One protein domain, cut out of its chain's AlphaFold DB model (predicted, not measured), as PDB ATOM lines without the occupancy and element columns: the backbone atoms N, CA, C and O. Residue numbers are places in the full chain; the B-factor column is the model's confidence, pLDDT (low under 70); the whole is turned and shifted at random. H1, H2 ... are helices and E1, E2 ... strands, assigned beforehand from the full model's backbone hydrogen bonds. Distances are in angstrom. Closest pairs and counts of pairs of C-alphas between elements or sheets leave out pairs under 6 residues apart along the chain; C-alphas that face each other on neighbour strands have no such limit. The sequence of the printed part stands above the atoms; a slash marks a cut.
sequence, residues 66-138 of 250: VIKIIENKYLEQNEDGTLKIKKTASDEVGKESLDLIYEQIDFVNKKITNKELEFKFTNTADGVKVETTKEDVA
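What this domain is: This is residues 66 to 138 of the 250 residues of an uncharacterized protein of Clostridium putrefaciens (UniProt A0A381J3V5). A long helix, H3, and a long two-stranded hairpin, E3 and E4, make a V that is joined by the link of residues 114 to 116. The small hairpin E1 and E2 sits between its arms, with E2 alongside H3, and the short helices H1 and H2 are at the wide end. The printed part has 73 residues with three named helices and four named strands, in the order H1, E1, E2, H2, H3, E3, E4, and its class is mixed, helices and strands. The two sheets, E1 - E2 and E3 - E4, are each antiparallel. The whole is compact, with a radius of gyration of the C-alphas of 12.4 A and spans of 34 by 28 by 19 A.

How they stand to each other: H1, residues 66 to 73, comes closest to E4, residues 127 to 135, at the C-alphas of Asn 72 and Gly 127, 3.7 A apart. H1 and H2, residues 87 to 93, only just touch, with 3 pairs of C-alphas within 8 A; the closest, of Val 66 and Val 93, are 6.3 A apart, and the tilt is steep, 52 degrees, opposite ways. E1, residues 75 to 77, and E2, residues 83 to 85, form an antiparallel hairpin at 149 degrees, with N 76 and O 84 within hydrogen-bond range at 2.8 A. E2 comes closest to H3, residues 95 to 113, at the C-alphas of Leu 83 and Asn 109, 6.3 A apart. H2 and H3 are close but not clearly touching; their closest C-alphas, of Ser 90 and Leu 98, are 6.7 A apart. The closest C-alphas of H3 and E3, residues 117 to 124, are those of Lys 111 and Leu 117, 5.4 A apart, while H3 and E4 are apart. E3 and E4 form an antiparallel hairpin at 156 degrees, with N 120 and O 131 at 2.8 A and N 129 and O 122 at 2.8 A within hydrogen-bond range. In H1 every O i to N i+4 pair is within hydrogen-bond range; in H3 13 of 15 are, and in H2 1 of 3, beside 3 of 4 O i to N i+3 pairs.

Where its parts are: H1 begins at C-alpha 66, (-54.521, -40.837, 27.768), and is 10.8 A long. E1 and E2 are each 7.1 A long, and H2 is 10.9 A long. H3 runs 26.2 A from C-alpha 95, (-46.090, -47.801, 24.449), with a kink of 28 degrees near residue 104. E3 is 22.1 A long, and E4, 23.1 A long, ends at C-alpha 135, (-45.429, -20.152, 35.874).

The domain as a whole: The two C-alphas farthest apart, those of Asp 91 and Ala 138, are 36.3 A apart. The printed part has no cut, and each link between named elements is tight. The mean pLDDT of the printed part is 83.0; residues 94 to 96, 100 and 103 are under 70.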
ATOM      1  N   VAL A  66     -55.837 -40.338  27.329       78.00
ATOM      2  CA  VAL A  66     -54.521 -40.837  27.768       78.00
ATOM      3  C   VAL A  66     -53.969 -40.003  28.924       78.00
ATOM      4  O   VAL A  66     -53.530 -40.568  29.925       78.00
ATOM      5  N   ILE A  67     -54.027 -38.672  28.813       79.56
ATOM      6  CA  ILE A  67     -53.618 -37.741  29.874       79.56
ATOM      7  C   ILE A  67     -54.394 -38.042  31.160       79.56
ATOM      8  O   ILE A  67     -53.770 -38.236  32.200       79.56
ATOM      9  N   LYS A  68     -55.724 -38.177  31.080       82.44
ATOM     10  CA  LYS A  68     -56.570 -38.498  32.240       82.44
ATOM     11  C   LYS A  68     -56.220 -39.848  32.865       82.44
ATOM     12  O   LYS A  68     -56.116 -39.949  34.082       82.44
ATOM     13  N   ILE A  69     -56.009 -40.893  32.062       83.06
ATOM     14  CA  ILE A  69     -55.613 -42.214  32.579       83.06
ATOM     15  C   ILE A  69     -54.287 -42.112  33.344       83.06
ATOM     16  O   ILE A  69     -54.147 -42.682  34.432       83.06
ATOM     17  N   ILE A  70     -53.322 -41.367  32.800       86.31
ATOM     18  CA  ILE A  70     -52.019 -41.164  33.433       86.31
ATOM     19  C   ILE A  70     -52.159 -40.373  34.736       86.31
ATOM     20  O   ILE A  70     -51.680 -40.851  35.764       86.31
ATOM     21  N   GLU A  71     -52.845 -39.227  34.722       86.44
ATOM     22  CA  GLU A  71     -53.128 -38.415  35.918       86.44
ATOM     23  C   GLU A  71     -53.788 -39.240  37.024       86.44
ATOM     24  O   GLU A  71     -53.433 -39.129  38.198       86.44
ATOM     25  N   ASN A  72     -54.707 -40.131  36.655       85.31
ATOM     26  CA  ASN A  72     -55.508 -40.845  37.636       85.31
ATOM     27  C   ASN A  72     -54.778 -42.007  38.313       85.31
ATOM     28  O   ASN A  72     -55.101 -42.351  39.450       85.31
ATOM     29  N   LYS A  73     -53.816 -42.641  37.633       84.81
ATOM     30  CA  LYS A  73     -53.244 -43.925  38.087       84.81
ATOM     31  C   LYS A  73     -51.719 -43.975  38.102       84.81
ATOM     32  O   LYS A  73     -51.125 -44.720  38.896       84.81
ATOM     33  N   TYR A  74     -51.076 -43.237  37.203       89.12
ATOM     34  CA  TYR A  74     -49.691 -43.496  36.818       89.12
ATOM     35  C   TYR A  74     -48.745 -42.310  36.986       89.12
ATOM     36  O   TYR A  74     -47.537 -42.532  36.930       89.12
ATOM     37  N   LEU A  75     -49.251 -41.098  37.211       90.50
ATOM     38  CA  LEU A  75     -48.436 -39.909  37.435       90.50
ATOM     39  C   LEU A  75     -47.993 -39.805  38.902       90.50
ATOM     40  O   LEU A  75     -48.795 -39.911  39.826       90.50
ATOM     41  N   GLU A  76     -46.700 -39.580  39.107       89.75
ATOM     42  CA  GLU A  76     -46.055 -39.389  40.405       89.75
ATOM     43  C   GLU A  76     -45.248 -38.085  40.401       89.75
ATOM     44  O   GLU A  76     -44.747 -37.658  39.355       89.75
ATOM     45  N   GLN A  77     -45.084 -37.489  41.584       90.69
ATOM     46  CA  GLN A  77     -44.189 -36.358  41.817       90.69
ATOM     47  C   GLN A  77     -43.051 -36.795  42.746       90.69
ATOM     48  O   GLN A  77     -43.291 -37.384  43.800       90.69
ATOM     49  N   ASN A  78     -41.814 -36.528  42.334       91.38
ATOM     50  CA  ASN A  78     -40.614 -36.762  43.131       91.38
ATOM     51  C   ASN A  78     -40.444 -35.661  44.195       91.38
ATOM     52  O   ASN A  78     -41.062 -34.601  44.120       91.38
ATOM     53  N   GLU A  79     -39.554 -35.883  45.166       89.19
ATOM     54  CA  GLU A  79     -39.273 -34.912  46.242       89.19
ATOM     55  C   GLU A  79     -38.753 -33.558  45.730       89.19
ATOM     56  O   GLU A  79     -38.978 -32.529  46.360       89.19
ATOM     57  N   ASP A  80     -38.085 -33.544  44.573       88.19
ATOM     58  CA  ASP A  80     -37.584 -32.332  43.914       88.19
ATOM     59  C   ASP A  80     -38.648 -31.611  43.059       88.19
ATOM     60  O   ASP A  80     -38.340 -30.643  42.363       88.19
ATOM     61  N   GLY A  81     -39.897 -32.087  43.102       88.00
ATOM     62  CA  GLY A  81     -41.032 -31.556  42.355       88.00
ATOM     63  C   GLY A  81     -41.146 -32.072  40.921       88.00
ATOM     64  O   GLY A  81     -42.168 -31.809  40.283       88.00
ATOM     65  N   THR A  82     -40.151 -32.808  40.407       92.19
ATOM     66  CA  THR A  82     -40.192 -33.375  39.050       92.19
ATOM     67  C   THR A  82     -41.228 -34.488  38.927       92.19
ATOM     68  O   THR A  82     -41.636 -35.122  39.898       92.19
ATOM     69  N   LEU A  83     -41.669 -34.719  37.699       91.62
ATOM     70  CA  LEU A  83     -42.795 -35.565  37.342       91.62
ATOM     71  C   LEU A  83     -42.300 -36.889  36.765       91.62
ATOM     72  O   LEU A  83     -41.312 -36.936  36.024       91.62
ATOM     73  N   LYS A  84     -43.019 -37.970  37.053       90.88
ATOM     74  CA  LYS A  84     -42.692 -39.310  36.562       90.88
ATOM     75  C   LYS A  84     -43.960 -40.090  36.246       90.88
ATOM     76  O   LYS A  84     -44.883 -40.122  37.047       90.88
ATOM     77  N   ILE A  85     -43.971 -40.791  35.113       87.56
ATOM     78  CA  ILE A  85     -45.021 -41.769  34.796       87.56
ATOM     79  C   ILE A  85     -44.513 -43.172  35.123       87.56
ATOM     80  O   ILE A  85     -43.440 -43.579  34.658       87.56
ATOM     81  N   LYS A  86     -45.291 -43.936  35.892       87.44
ATOM     82  CA  LYS A  86     -45.025 -45.351  36.181       87.44
ATOM     83  C   LYS A  86     -44.921 -46.160  34.887       87.44
ATOM     84  O   LYS A  86     -45.792 -46.093  34.028       87.44
ATOM     85  N   LYS A  87     -43.901 -47.020  34.792       80.44
ATOM     86  CA  LYS A  87     -43.671 -47.890  33.621       80.44
ATOM     87  C   LYS A  87     -44.865 -48.804  33.292       80.44
ATOM     88  O   LYS A  87     -45.080 -49.138  32.130       80.44
ATOM     89  N   THR A  88     -45.651 -49.168  34.306       84.44
ATOM     90  CA  THR A  88     -46.870 -49.986  34.182       84.44
ATOM     91  C   THR A  88     -48.012 -49.288  33.441       84.44
ATOM     92  O   THR A  88     -48.981 -49.942  33.085       84.44
ATOM     93  N   ALA A  89     -47.910 -47.985  33.147       82.56
ATOM     94  CA  ALA A  89     -48.875 -47.304  32.285       82.56
ATOM     95  C   ALA A  89     -48.934 -47.927  30.877       82.56
ATOM     96  O   ALA A  89     -49.972 -47.885  30.220       82.56
ATOM     97  N   SER A  90     -47.823 -48.515  30.410       77.69
ATOM     98  CA  SER A  90     -47.712 -49.064  29.050       77.69
ATOM     99  C   SER A  90     -48.642 -50.238  28.774       77.69
ATOM    100  O   SER A  90     -48.998 -50.454  27.616       77.69
ATOM    101  N   ASP A  91     -49.105 -50.907  29.829       79.44
ATOM    102  CA  ASP A  91     -50.078 -51.991  29.748       79.44
ATOM    103  C   ASP A  91     -51.499 -51.475  29.425       79.44
ATOM    104  O   ASP A  91     -52.297 -52.211  28.847       79.44
ATOM    105  N   GLU A  92     -51.820 -50.214  29.756       77.00
ATOM    106  CA  GLU A  92     -53.167 -49.634  29.592       77.00
ATOM    107  C   GLU A  92     -53.259 -48.658  28.404       77.00
ATOM    108  O   GLU A  92     -54.177 -48.770  27.593       77.00
ATOM    109  N   VAL A  93     -52.300 -47.736  28.249       71.06
ATOM    110  CA  VAL A  93     -52.350 -46.678  27.210       71.06
ATOM    111  C   VAL A  93     -51.492 -46.966  25.970       71.06
ATOM    112  O   VAL A  93     -51.533 -46.223  24.987       71.06
ATOM    113  N   GLY A  94     -50.740 -48.069  25.987       66.81
ATOM    114  CA  GLY A  94     -49.834 -48.458  24.911       66.81
ATOM    115  C   GLY A  94     -48.513 -47.682  24.910       66.81
ATOM    116  O   GLY A  94     -48.416 -46.533  25.344       66.81
ATOM    117  N   LYS A  95     -47.459 -48.335  24.411       69.31
ATOM    118  CA  LYS A  95     -46.090 -47.801  24.449       69.31
ATOM    119  C   LYS A  95     -45.898 -46.559  23.574       69.31
ATOM    120  O   LYS A  95     -45.261 -45.616  24.016       69.31
ATOM    121  N   GLU A  96     -46.467 -46.533  22.370       68.31
ATOM    122  CA  GLU A  96     -46.282 -45.413  21.432       68.31
ATOM    123  C   GLU A  96     -46.844 -44.095  21.986       68.31
ATOM    124  O   GLU A  96     -46.172 -43.067  21.944       68.31
ATOM    125  N   SER A  97     -48.039 -44.133  22.584       70.56
ATOM    126  CA  SER A  97     -48.660 -42.980  23.250       70.56
ATOM    127  C   SER A  97     -47.834 -42.488  24.442       70.56
ATOM    128  O   SER A  97     -47.736 -41.286  24.674       70.56
ATOM    129  N   LEU A  98     -47.219 -43.405  25.196       71.94
ATOM    130  CA  LEU A  98     -46.355 -43.048  26.321       71.94
ATOM    131  C   LEU A  98     -45.022 -42.472  25.888       71.94
ATOM    132  O   LEU A  98     -44.588 -41.494  26.485       71.94
ATOM    133  N   ASP A  99     -44.386 -43.038  24.864       70.44
ATOM    134  CA  ASP A  99     -43.131 -42.516  24.326       70.44
ATOM    135  C   ASP A  99     -43.334 -41.060  23.857       70.44
ATOM    136  O   ASP A  99     -42.512 -40.191  24.153       70.44
ATOM    137  N   LEU A 100     -44.493 -40.761  23.250       68.62
ATOM    138  CA  LEU A 100     -44.881 -39.397  22.881       68.62
ATOM    139  C   LEU A 100     -45.002 -38.442  24.067       68.62
ATOM    140  O   LEU A 100     -44.773 -37.259  23.847       68.62
ATOM    141  N   ILE A 101     -45.372 -38.917  25.261       74.69
ATOM    142  CA  ILE A 101     -45.536 -38.115  26.486       74.69
ATOM    143  C   ILE A 101     -44.220 -38.033  27.278       74.69
ATOM    144  O   ILE A 101     -43.911 -36.983  27.843       74.69
ATOM    145  N   TYR A 102     -43.408 -39.093  27.290       73.00
ATOM    146  CA  TYR A 102     -42.125 -39.131  27.998       73.00
ATOM    147  C   TYR A 102     -41.132 -38.101  27.459       73.00
ATOM    148  O   TYR A 102     -40.556 -37.359  28.251       73.00
ATOM    149  N   GLU A 103     -41.008 -37.980  26.131       67.00
ATOM    150  CA  GLU A 103     -40.191 -36.929  25.497       67.00
ATOM    151  C   GLU A 103     -40.571 -35.511  25.980       67.00
ATOM    152  O   GLU A 103     -39.762 -34.587  25.922       67.00
ATOM    153  N   GLN A 104     -41.804 -35.334  26.465       73.81
ATOM    154  CA  GLN A 104     -42.389 -34.037  26.817       73.81
ATOM    155  C   GLN A 104     -42.262 -33.733  28.302       73.81
ATOM    156  O   GLN A 104     -41.954 -32.596  28.670       73.81
ATOM    157  N   ILE A 105     -42.426 -34.754  29.147       81.81
ATOM    158  CA  ILE A 105     -42.147 -34.654  30.580       81.81
ATOM    159  C   ILE A 105     -40.709 -34.199  30.817       81.81
ATOM    160  O   ILE A 105     -40.483 -33.386  31.706       81.81
ATOM    161  N   ASP A 106     -39.744 -34.641  30.009       83.69
ATOM    162  CA  ASP A 106     -38.348 -34.220  30.159       83.69
ATOM    163  C   ASP A 106     -38.173 -32.701  30.001       83.69
ATOM    164  O   ASP A 106     -37.422 -32.068  30.753       83.69
ATOM    165  N   PHE A 107     -38.902 -32.082  29.066       83.38
ATOM    166  CA  PHE A 107     -38.893 -30.629  28.920       83.38
ATOM    167  C   PHE A 107     -39.501 -29.942  30.147       83.38
ATOM    168  O   PHE A 107     -38.902 -29.006  30.683       83.38
ATOM    169  N   VAL A 108     -40.664 -30.408  30.608       87.88
ATOM    170  CA  VAL A 108     -41.352 -29.836  31.775       87.88
ATOM    171  C   VAL A 108     -40.502 -29.999  33.037       87.88
ATOM    172  O   VAL A 108     -40.278 -29.028  33.757       87.88
ATOM    173  N   ASN A 109     -39.923 -31.176  33.261       90.88
ATOM    174  CA  ASN A 109     -39.019 -31.452  34.375       90.88
ATOM    175  C   ASN A 109     -37.802 -30.538  34.365       90.88
ATOM    176  O   ASN A 109     -37.436 -30.004  35.407       90.88
ATOM    177  N   LYS A 110     -37.221 -30.259  33.194       90.12
ATOM    178  CA  LYS A 110     -36.137 -29.276  33.084       90.12
ATOM    179  C   LYS A 110     -36.576 -27.880  33.541       90.12
ATOM    180  O   LYS A 110     -35.797 -27.177  34.183       90.12
ATOM    181  N   LYS A 111     -37.811 -27.469  33.236       90.06
ATOM    182  CA  LYS A 111     -38.379 -26.195  33.707       90.06
ATOM    183  C   LYS A 111     -38.645 -26.188  35.210       90.06
ATOM    184  O   LYS A 111     -38.394 -25.165  35.845       90.06
ATOM    185  N   ILE A 112     -39.047 -27.321  35.783       91.06
ATOM    186  CA  ILE A 112     -39.178 -27.494  37.235       91.06
ATOM    187  C   ILE A 112     -37.811 -27.388  37.919       91.06
ATOM    188  O   ILE A 112     -37.638 -26.584  38.831       91.06
ATOM    189  N   THR A 113     -36.796 -28.109  37.428       93.38
ATOM    190  CA  THR A 113     -35.427 -28.052  37.969       93.38
ATOM    191  C   THR A 113     -34.841 -26.639  37.907       93.38
ATOM    192  O   THR A 113     -34.163 -26.201  38.836       93.38
ATOM    193  N   ASN A 114     -35.151 -25.884  36.849       92.44
ATOM    194  CA  ASN A 114     -34.767 -24.478  36.711       92.44
ATOM    195  C   ASN A 114     -35.597 -23.509  37.572       92.44
ATOM    196  O   ASN A 114     -35.333 -22.306  37.554       92.44
ATOM    197  N   LYS A 115     -36.587 -24.003  38.325       90.88
ATOM    198  CA  LYS A 115     -37.541 -23.216  39.122       90.88
ATOM    199  C   LYS A 115     -38.385 -22.248  38.286       90.88
ATOM    200  O   LYS A 115     -38.813 -21.217  38.802       90.88
ATOM    201  N   GLU A 116     -38.608 -22.559  37.011       90.44
ATOM    202  CA  GLU A 116     -39.470 -21.794  36.099       90.44
ATOM    203  C   GLU A 116     -40.924 -22.304  36.129       90.44
ATOM    204  O   GLU A 116     -41.841 -21.537  35.849       90.44
ATOM    205  N   LEU A 117     -41.132 -23.577  36.487       91.00
ATOM    206  CA  LEU A 117     -42.446 -24.195  36.694       91.00
ATOM    207  C   LEU A 117     -42.521 -24.872  38.057       91.00
ATOM    208  O   LEU A 117     -41.536 -25.435  38.529       91.00
ATOM    209  N   GLU A 118     -43.707 -24.869  38.651       91.62
ATOM    210  CA  GLU A 118     -44.020 -25.672  39.830       91.62
ATOM    211  C   GLU A 118     -45.454 -26.187  39.726       91.62
ATOM    212  O   GLU A 118     -46.356 -25.461  39.300       91.62
ATOM    213  N   PHE A 119     -45.649 -27.446  40.116       90.94
ATOM    214  CA  PHE A 119     -46.955 -28.087  40.138       90.94
ATOM    215  C   PHE A 119     -47.251 -28.626  41.531       90.94
ATOM    216  O   PHE A 119     -46.377 -29.192  42.191       90.94
ATOM    217  N   LYS A 120     -48.511 -28.517  41.942       87.44
ATOM    218  CA  LYS A 120     -49.041 -29.127  43.154       87.44
ATOM    219  C   LYS A 120     -49.959 -30.285  42.798       87.44
ATOM    220  O   LYS A 120     -50.890 -30.139  42.008       87.44
ATOM    221  N   PHE A 121     -49.702 -31.420  43.433       88.50
ATOM    222  CA  PHE A 121     -50.502 -32.626  43.293       88.50
ATOM    223  C   PHE A 121     -51.514 -32.678  44.434       88.50
ATOM    224  O   PHE A 121     -51.153 -32.628  45.611       88.50
ATOM    225  N   THR A 122     -52.795 -32.778  44.093       84.06
ATOM    226  CA  THR A 122     -53.875 -32.975  45.064       84.06
ATOM    227  C   THR A 122     -54.570 -34.287  44.745       84.06
ATOM    228  O   THR A 122     -55.161 -34.434  43.678       84.06
ATOM    229  N   ASN A 123     -54.524 -35.243  45.671       79.94
ATOM    230  CA  ASN A 123     -55.279 -36.483  45.523       79.94
ATOM    231  C   ASN A 123     -56.778 -36.187  45.628       79.94
ATOM    232  O   ASN A 123     -57.236 -35.544  46.574       79.94
ATOM    233  N   THR A 124     -57.536 -36.670  44.656       76.69
ATOM    234  CA  THR A 124     -58.993 -36.563  44.565       76.69
ATOM    235  C   THR A 124     -59.609 -37.958  44.471       76.69
ATOM    236  O   THR A 124     -58.892 -38.949  44.333       76.69
ATOM    237  N   ALA A 125     -60.938 -38.049  44.552       72.25
ATOM    238  CA  ALA A 125     -61.648 -39.320  44.395       72.25
ATOM    239  C   ALA A 125     -61.428 -39.957  43.008       72.25
ATOM    240  O   ALA A 125     -61.460 -41.179  42.891       72.25
ATOM    241  N   ASP A 126     -61.159 -39.134  41.993       71.00
ATOM    242  CA  ASP A 126     -61.027 -39.565  40.603       71.00
ATOM    243  C   ASP A 126     -59.570 -39.738  40.155       71.00
ATOM    244  O   ASP A 126     -59.338 -40.163  39.028       71.00
ATOM    245  N   GLY A 127     -58.585 -39.441  41.012       72.38
ATOM    246  CA  GLY A 127     -57.175 -39.450  40.624       72.38
ATOM    247  C   GLY A 127     -56.353 -38.317  41.225       72.38
ATOM    248  O   GLY A 127     -56.730 -37.726  42.239       72.38
ATOM    249  N   VAL A 128     -55.229 -37.981  40.592       78.50
ATOM    250  CA  VAL A 128     -54.412 -36.829  40.983       78.50
ATOM    251  C   VAL A 128     -54.832 -35.606  40.176       78.50
ATOM    252  O   VAL A 128     -54.718 -35.580  38.956       78.50
ATOM    253  N   LYS A 129     -55.254 -34.548  40.868       80.81
ATOM    254  CA  LYS A 129     -55.377 -33.221  40.272       80.81
ATOM    255  C   LYS A 129     -54.009 -32.546  40.281       80.81
ATOM    256  O   LYS A 129     -53.413 -32.390  41.348       80.81
ATOM    257  N   VAL A 130     -53.546 -32.120  39.111       84.25
ATOM    258  CA  VAL A 130     -52.294 -31.373  38.953       84.25
ATOM    259  C   VAL A 130     -52.618 -29.904  38.711       84.25
ATOM    260  O   VAL A 130     -53.324 -29.567  37.764       84.25
ATOM    261  N   GLU A 131     -52.118 -29.026  39.575       86.56
ATOM    262  CA  GLU A 131     -52.318 -27.580  39.468       86.56
ATOM    263  C   GLU A 131     -50.977 -26.872  39.322       86.56
ATOM    264  O   GLU A 131     -50.059 -27.115  40.102       86.56
ATOM    265  N   THR A 132     -50.866 -25.970  38.353       87.12
ATOM    266  CA  THR A 132     -49.688 -25.113  38.193       87.12
ATOM    267  C   THR A 132     -49.699 -24.047  39.284       87.12
ATOM    268  O   THR A 132     -50.612 -23.226  39.350       87.12
ATOM    269  N   THR A 133     -48.705 -24.070  40.168       87.88
ATOM    270  CA  THR A 133     -48.570 -23.113  41.281       87.88
ATOM    271  C   THR A 133     -47.561 -22.012  40.991       87.88
ATOM    272  O   THR A 133     -47.602 -20.961  41.632       87.88
ATOM    273  N   LYS A 134     -46.678 -22.228  40.011       87.94
ATOM    274  CA  LYS A 134     -45.721 -21.236  39.528       87.94
ATOM    275  C   LYS A 134     -45.534 -21.363  38.022       87.94
ATOM    276  O   LYS A 134     -45.295 -22.463  37.525       87.94
ATOM    277  N   GLU A 135     -45.579 -20.229  37.327       88.06
ATOM    278  CA  GLU A 135     -45.429 -20.152  35.874       88.06
ATOM    279  C   GLU A 135     -44.590 -18.930  35.456       88.06
ATOM    280  O   GLU A 135     -45.121 -17.886  35.094       88.06
ATOM    281  N   ASP A 136     -43.258 -19.070  35.487       84.81
ATOM    282  CA  ASP A 136     -42.289 -18.020  35.106       84.81
ATOM    283  C   ASP A 136     -41.547 -18.358  33.795       84.81
ATOM    284  O   ASP A 136     -40.459 -17.846  33.505       84.81
ATOM    285  N   VAL A 137     -42.097 -19.264  32.982       80.69
ATOM    286  CA  VAL A 137     -41.415 -19.775  31.787       80.69
ATOM    287  C   VAL A 137     -41.363 -18.710  30.700       80.69
ATOM    288  O   VAL A 137     -42.317 -18.502  29.953       80.69
ATOM    289  N   ALA A 138     -40.208 -18.070  30.537       77.88
ATOM    290  CA  ALA A 138     -39.988 -17.096  29.476       77.88
ATOM    291  C   ALA A 138     -39.620 -17.776  28.143       77.88
ATOM    292  O   ALA A 138     -38.466 -18.122  27.886       77.88
TER     293      ALA A 138